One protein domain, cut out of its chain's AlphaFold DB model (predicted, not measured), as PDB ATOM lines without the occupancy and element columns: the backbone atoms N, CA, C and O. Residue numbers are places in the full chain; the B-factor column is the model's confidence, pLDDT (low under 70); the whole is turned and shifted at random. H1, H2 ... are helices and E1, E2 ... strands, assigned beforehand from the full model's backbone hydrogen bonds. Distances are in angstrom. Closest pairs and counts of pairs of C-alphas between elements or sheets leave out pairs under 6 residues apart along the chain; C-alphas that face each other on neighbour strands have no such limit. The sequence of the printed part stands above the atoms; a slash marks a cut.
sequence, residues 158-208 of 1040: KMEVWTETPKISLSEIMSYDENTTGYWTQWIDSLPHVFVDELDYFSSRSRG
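AT A GLANCE: This is residues 158 to 208 of the 1040 residues of the protein "Fibrocystin-L" of Liparis tanakae (Tanaka's snailfish) (UniProt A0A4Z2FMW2). A small, twisted wall of three strands, with E1 between E2 and E3, has a wide loop joining its two edge strands, of which residues 190 to 198 stick out. The short helix H1 only grazes the sheet. The 51 printed residues run E1, H1, E2, E3; the sheet, E2 - E1 - E3, is antiparallel. The class is mostly strand, with under half of the residues in named elements; the whole is compact, radius of gyration of the C-alphas 11.0 A, spanning 28 by 24 by 18 A.

HOW THE PARTS SIT: Inner strand E1, residues 158 to 163, is antiparallel to E3, residues 202 to 207, at 167 degrees; N 160 and O 205 are within hydrogen-bond range, 2.8 A. E2, residues 183 to 188, is antiparallel to E1 at 148 degrees, with N 161 and O 184 at 2.8 A. E2 and E3 are apart. H1, residues 170 to 173, is only just on the sheet, with 5 pairs of C-alphas within 10 A; the closest C-alphas of H1 and E3, Ile 173 and Ser 203, are 7.2 A apart. H1 is too short for an O i to N i+4 pair.

IN THESE COORDINATES: E1 begins at C-alpha 158 (441.559, 215.988, 472.229) and measures 16.4 A, E2 16.1 A, H1 5.3 A; E3, 16.8 A, ends at C-alpha 207 (442.167, 217.814, 467.443).

THE WHOLE: The farthest C-alphas, Lys 167 and Ser 190, are 28.8 A apart. The printed part has no cut; the link E2 to E3 is long. Mean pLDDT of the printed part is 74.7, with 17 residues under 70, among them 166 to 170 and 188 to 193.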
ATOM      1  N   LYS A 158     442.341 217.228 472.149       76.50
ATOM      2  CA  LYS A 158     441.559 215.988 472.229       76.50
ATOM      3  C   LYS A 158     442.260 214.958 471.354       76.50
ATOM      4  O   LYS A 158     442.223 215.074 470.129       76.50
ATOM      5  N   MET A 159     442.886 213.968 471.971       82.44
ATOM      6  CA  MET A 159     443.442 212.822 471.272       82.44
ATOM      7  C   MET A 159     442.448 211.668 471.305       82.44
ATOM      8  O   MET A 159     441.892 211.319 472.346       82.44
ATOM      9  N   GLU A 160     442.204 211.104 470.139       88.50
ATOM     10  CA  GLU A 160     441.408 209.910 469.901       88.50
ATOM     11  C   GLU A 160     442.347 208.821 469.412       88.50
ATOM     12  O   GLU A 160     443.208 209.091 468.577       88.50
ATOM     13  N   VAL A 161     442.211 207.614 469.941       88.00
ATOM     14  CA  VAL A 161     443.108 206.500 469.647       88.00
ATOM     15  C   VAL A 161     442.275 205.268 469.367       88.00
ATOM     16  O   VAL A 161     441.317 205.006 470.084       88.00
ATOM     17  N   TRP A 162     442.658 204.514 468.344       89.38
ATOM     18  CA  TRP A 162     442.066 203.233 467.982       89.38
ATOM     19  C   TRP A 162     443.165 202.176 467.998       89.38
ATOM     20  O   TRP A 162     444.136 202.279 467.249       89.38
ATOM     21  N   THR A 163     443.037 201.204 468.896       83.88
ATOM     22  CA  THR A 163     443.968 200.072 469.049       83.88
ATOM     23  C   THR A 163     443.546 198.892 468.169       83.88
ATOM     24  O   THR A 163     442.387 198.805 467.768       83.88
ATOM     25  N   GLU A 164     444.481 197.992 467.845       75.88
ATOM     26  CA  GLU A 164     444.248 196.828 466.968       75.88
ATOM     27  C   GLU A 164     443.853 197.207 465.524       75.88
ATOM     28  O   GLU A 164     443.101 196.497 464.848       75.88
ATOM     29  N   THR A 165     444.378 198.327 465.013       70.12
ATOM     30  CA  THR A 165     444.089 198.836 463.662       70.12
ATOM     31  C   THR A 165     445.312 198.715 462.742       70.12
ATOM     32  O   THR A 165     446.056 199.680 462.583       70.12
ATOM     33  N   PRO A 166     445.539 197.571 462.071       63.50
ATOM     34  CA  PRO A 166     446.726 197.349 461.234       63.50
ATOM     35  C   PRO A 166     446.640 197.985 459.829       63.50
ATOM     36  O   PRO A 166     447.442 197.666 458.950       63.50
ATOM     37  N   LYS A 167     445.633 198.826 459.551       59.62
ATOM     38  CA  LYS A 167     445.383 199.350 458.199       59.62
ATOM     39  C   LYS A 167     446.262 200.563 457.880       59.62
ATOM     40  O   LYS A 167     446.262 201.560 458.587       59.62
ATOM     41  N   ILE A 168     446.954 200.495 456.744       60.53
ATOM     42  CA  ILE A 168     448.072 201.374 456.361       60.53
ATOM     43  C   ILE A 168     447.614 202.602 455.528       60.53
ATOM     44  O   ILE A 168     448.411 203.153 454.766       60.53
ATOM     45  N   SER A 169     446.341 203.034 455.580       67.75
ATOM     46  CA  SER A 169     445.824 204.170 454.778       67.75
ATOM     47  C   SER A 169     445.212 205.283 455.634       67.75
ATOM     48  O   SER A 169     444.214 205.072 456.316       67.75
ATOM     49  N   LEU A 170     445.763 206.500 455.525       69.06
ATOM     50  CA  LEU A 170     445.328 207.696 456.268       69.06
ATOM     51  C   LEU A 170     443.870 208.097 455.981       69.06
ATOM     52  O   LEU A 170     443.151 208.525 456.881       69.06
ATOM     53  N   SER A 171     443.398 207.873 454.750       70.56
ATOM     54  CA  SER A 171     442.022 208.177 454.344       70.56
ATOM     55  C   SER A 171     440.964 207.330 455.061       70.56
ATOM     56  O   SER A 171     439.849 207.805 455.269       70.56
ATOM     57  N   GLU A 172     441.294 206.102 455.477       72.38
ATOM     58  CA  GLU A 172     440.376 205.258 456.254       72.38
ATOM     59  C   GLU A 172     440.275 205.740 457.709       72.38
ATOM     60  O   GLU A 172     439.176 205.747 458.261       72.38
ATOM     61  N   ILE A 173     441.370 206.234 458.305       74.06
ATOM     62  CA  ILE A 173     441.391 206.755 459.688       74.06
ATOM     63  C   ILE A 173     440.444 207.955 459.840       74.06
ATOM     64  O   ILE A 173     439.800 208.120 460.876       74.06
ATOM     65  N   MET A 174     440.285 208.778 458.798       73.06
ATOM     66  CA  MET A 174     439.332 209.896 458.819       73.06
ATOM     67  C   MET A 174     437.875 209.444 458.990       73.06
ATOM     68  O   MET A 174     437.079 210.200 459.548       73.06
ATOM     69  N   SER A 175     437.544 208.212 458.587       76.94
ATOM     70  CA  SER A 175     436.219 207.612 458.787       76.94
ATOM     71  C   SER A 175     436.027 206.951 460.156       76.94
ATOM     72  O   SER A 175     434.900 206.593 460.488       76.94
ATOM     73  N   TYR A 176     437.089 206.804 460.958       85.12
ATOM     74  CA  TYR A 176     436.988 206.214 462.292       85.12
ATOM     75  C   TYR A 176     436.274 207.158 463.263       85.12
ATOM     76  O   TYR A 176     436.485 208.380 463.287       85.12
ATOM     77  N   ASP A 177     435.446 206.558 464.102       84.69
ATOM     78  CA  ASP A 177     434.594 207.204 465.090       84.69
ATOM     79  C   ASP A 177     434.646 206.450 466.430       84.69
ATOM     80  O   ASP A 177     435.440 205.527 466.618       84.69
ATOM     81  N   GLU A 178     433.808 206.850 467.383       86.25
ATOM     82  CA  GLU A 178     433.728 206.222 468.707       86.25
ATOM     83  C   GLU A 178     433.223 204.768 468.694       86.25
ATOM     84  O   GLU A 178     433.409 204.050 469.676       86.25
ATOM     85  N   ASN A 179     432.622 204.317 467.585       84.56
ATOM     86  CA  ASN A 179     432.137 202.946 467.405       84.56
ATOM     87  C   ASN A 179     433.182 202.029 466.758       84.56
ATOM     88  O   ASN A 179     432.967 200.818 466.652       84.56
ATOM     89  N   THR A 180     434.303 202.586 466.303       85.12
ATOM     90  CA  THR A 180     435.402 201.817 465.724       85.12
ATOM     91  C   THR A 180     436.151 201.067 466.832       85.12
ATOM     92  O   THR A 180     436.440 201.630 467.889       85.12
ATOM     93  N   THR A 181     436.457 199.784 466.607       82.81
ATOM     94  CA  THR A 181     437.102 198.908 467.601       82.81
ATOM     95  C   THR A 181     438.368 199.539 468.184       82.81
ATOM     96  O   THR A 181     439.148 200.165 467.469       82.81
ATOM     97  N   GLY A 182     438.556 199.379 469.496       83.69
ATOM     98  CA  GLY A 182     439.745 199.865 470.193       83.69
ATOM     99  C   GLY A 182     439.756 201.370 470.478       83.69
ATOM    100  O   GLY A 182     440.810 201.868 470.876       83.69
ATOM    101  N   TYR A 183     438.629 202.078 470.280       88.94
ATOM    102  CA  TYR A 183     438.501 203.515 470.543       88.94
ATOM    103  C   TYR A 183     438.667 203.873 472.022       88.94
ATOM    104  O   TYR A 183     437.972 203.351 472.896       88.94
ATOM    105  N   TRP A 184     439.512 204.862 472.282       86.75
ATOM    106  CA  TRP A 184     439.524 205.628 473.519       86.75
ATOM    107  C   TRP A 184     439.945 207.075 473.240       86.75
ATOM    108  O   TRP A 184     440.487 207.401 472.183       86.75
ATOM    109  N   THR A 185     439.667 207.981 474.178       86.62
ATOM    110  CA  THR A 185     440.023 209.397 474.032       86.62
ATOM    111  C   THR A 185     440.590 209.973 475.320       86.62
ATOM    112  O   THR A 185     440.168 209.603 476.415       86.62
ATOM    113  N   GLN A 186     441.537 210.896 475.181       80.88
ATOM    114  CA  GLN A 186     442.087 211.681 476.278       80.88
ATOM    115  C   GLN A 186     442.293 213.134 475.861       80.88
ATOM    116  O   GLN A 186     442.497 213.441 474.688       80.88
ATOM    117  N   TRP A 187     442.267 214.033 476.839       72.44
ATOM    118  CA  TRP A 187     442.699 215.411 476.646       72.44
ATOM    119  C   TRP A 187     444.173 215.523 477.023       72.44
ATOM    120  O   TRP A 187     444.551 215.169 478.134       72.44
ATOM    121  N   ILE A 188     444.991 216.015 476.097       66.50
ATOM    122  CA  ILE A 188     446.410 216.284 476.302       66.50
ATOM    123  C   ILE A 188     446.556 217.723 476.785       66.50
ATOM    124  O   ILE A 188     446.379 218.669 476.014       66.50
ATOM    125  N   ASP A 189     446.884 217.886 478.057       58.81
ATOM    126  CA  ASP A 189     447.069 219.168 478.741       58.81
ATOM    127  C   ASP A 189     448.547 219.563 478.918       58.81
ATOM    128  O   ASP A 189     448.843 220.637 479.440       58.81
ATOM    129  N   SER A 190     449.475 218.725 478.447       56.47
ATOM    130  CA  SER A 190     450.921 218.942 478.508       56.47
ATOM    131  C   SER A 190     451.620 218.436 477.241       56.47
ATOM    132  O   SER A 190     451.260 217.401 476.682       56.47
ATOM    133  N   LEU A 191     452.618 219.189 476.761       59.19
ATOM    134  CA  LEU A 191     453.469 218.822 475.626       59.19
ATOM    135  C   LEU A 191     454.951 218.883 476.048       59.19
ATOM    136  O   LEU A 191     455.327 219.841 476.727       59.19
ATOM    137  N   PRO A 192     455.797 217.918 475.635       61.81
ATOM    138  CA  PRO A 192     455.462 216.767 474.792       61.81
ATOM    139  C   PRO A 192     454.597 215.728 475.530       61.81
ATOM    140  O   PRO A 192     454.800 215.472 476.712       61.81
ATOM    141  N   HIS A 193     453.637 215.128 474.819       69.00
ATOM    142  CA  HIS A 193     452.861 213.987 475.306       69.00
ATOM    143  C   HIS A 193     453.476 212.698 474.770       69.00
ATOM    144  O   HIS A 193     453.703 212.575 473.566       69.00
ATOM    145  N   VAL A 194     453.741 211.754 475.668       71.62
ATOM    146  CA  VAL A 194     454.332 210.452 475.349       71.62
ATOM    147  C   VAL A 194     453.334 209.378 475.765       71.62
ATOM    148  O   VAL A 194     452.800 209.438 476.873       71.62
ATOM    149  N   PHE A 195     453.065 208.414 474.883       69.50
ATOM    150  CA  PHE A 195     452.221 207.265 475.212       69.50
ATOM    151  C   PHE A 195     452.870 206.450 476.339       69.50
ATOM    152  O   PHE A 195     454.076 206.220 476.329       69.50
ATOM    153  N   VAL A 196     452.069 206.079 477.339       60.22
ATOM    154  CA  VAL A 196     452.561 205.532 478.617       60.22
ATOM    155  C   VAL A 196     452.971 204.054 478.502       60.22
ATOM    156  O   VAL A 196     453.750 203.587 479.323       60.22
ATOM    157  N   ASP A 197     452.522 203.359 477.450       59.44
ATOM    158  CA  ASP A 197     452.800 201.946 477.169       59.44
ATOM    159  C   ASP A 197     453.135 201.745 475.676       59.44
ATOM    160  O   ASP A 197     452.658 202.507 474.828       59.44
ATOM    161  N   GLU A 198     453.934 200.718 475.346       61.94
ATOM    162  CA  GLU A 198     454.168 200.247 473.969       61.94
ATOM    163  C   GLU A 198     452.839 199.743 473.374       61.94
ATOM    164  O   GLU A 198     452.456 198.581 473.515       61.94
ATOM    165  N   LEU A 199     452.081 200.654 472.762       70.12
ATOM    166  CA  LEU A 199     450.913 200.313 471.961       70.12
ATOM    167  C   LEU A 199     451.392 199.828 470.591       70.12
ATOM    168  O   LEU A 199     451.796 200.631 469.752       70.12
ATOM    169  N   ASP A 200     451.303 198.523 470.348       69.69
ATOM    170  CA  ASP A 200     451.517 197.946 469.022       69.69
ATOM    171  C   ASP A 200     450.243 198.091 468.165       69.69
ATOM    172  O   ASP A 200     449.137 197.763 468.599       69.69
ATOM    173  N   TYR A 201     450.394 198.556 466.918       76.69
ATOM    174  CA  TYR A 201     449.322 198.667 465.912       76.69
ATOM    175  C   TYR A 201     448.134 199.574 466.303       76.69
ATOM    176  O   TYR A 201     446.980 199.127 466.344       76.69
ATOM    177  N   PHE A 202     448.388 200.869 466.526       83.25
ATOM    178  CA  PHE A 202     447.341 201.866 466.788       83.25
ATOM    179  C   PHE A 202     447.322 203.007 465.764       83.25
ATOM    180  O   PHE A 202     448.324 203.335 465.134       83.25
ATOM    181  N   SER A 203     446.160 203.641 465.623       83.81
ATOM    182  CA  SER A 203     445.994 204.928 464.941       83.81
ATOM    183  C   SER A 203     445.579 205.987 465.952       83.81
ATOM    184  O   SER A 203     444.766 205.711 466.832       83.81
ATOM    185  N   SER A 204     446.086 207.213 465.817       82.50
ATOM    186  CA  SER A 204     445.677 208.335 466.666       82.50
ATOM    187  C   SER A 204     445.287 209.562 465.850       82.50
ATOM    188  O   SER A 204     445.944 209.888 464.864       82.50
ATOM    189  N   ARG A 205     444.255 210.279 466.298       82.88
ATOM    190  CA  ARG A 205     443.813 211.564 465.750       82.88
ATOM    191  C   ARG A 205     443.736 212.598 466.864       82.88
ATOM    192  O   ARG A 205     442.933 212.461 467.783       82.88
ATOM    193  N   SER A 206     444.519 213.663 466.737       77.56
ATOM    194  CA  SER A 206     444.530 214.781 467.685       77.56
ATOM    195  C   SER A 206     443.837 216.002 467.089       77.56
ATOM    196  O   SER A 206     444.108 216.379 465.951       77.56
ATOM    197  N   ARG A 207     442.924 216.618 467.846       70.69
ATOM    198  CA  ARG A 207     442.167 217.814 467.443       70.69
ATOM    199  C   ARG A 207     442.161 218.845 468.566       70.69
ATOM    200  O   ARG A 207     441.909 218.502 469.717       70.69
ATOM    201  N   GLY A 208     442.402 220.109 468.243       67.00
ATOM    202  CA  GLY A 208     442.360 221.194 469.221       67.00
ATOM    203  C   GLY A 208     442.611 222.556 468.589       67.00
ATOM    204  O   GLY A 208     442.861 222.652 467.390       67.00
TER     205      GLY A 208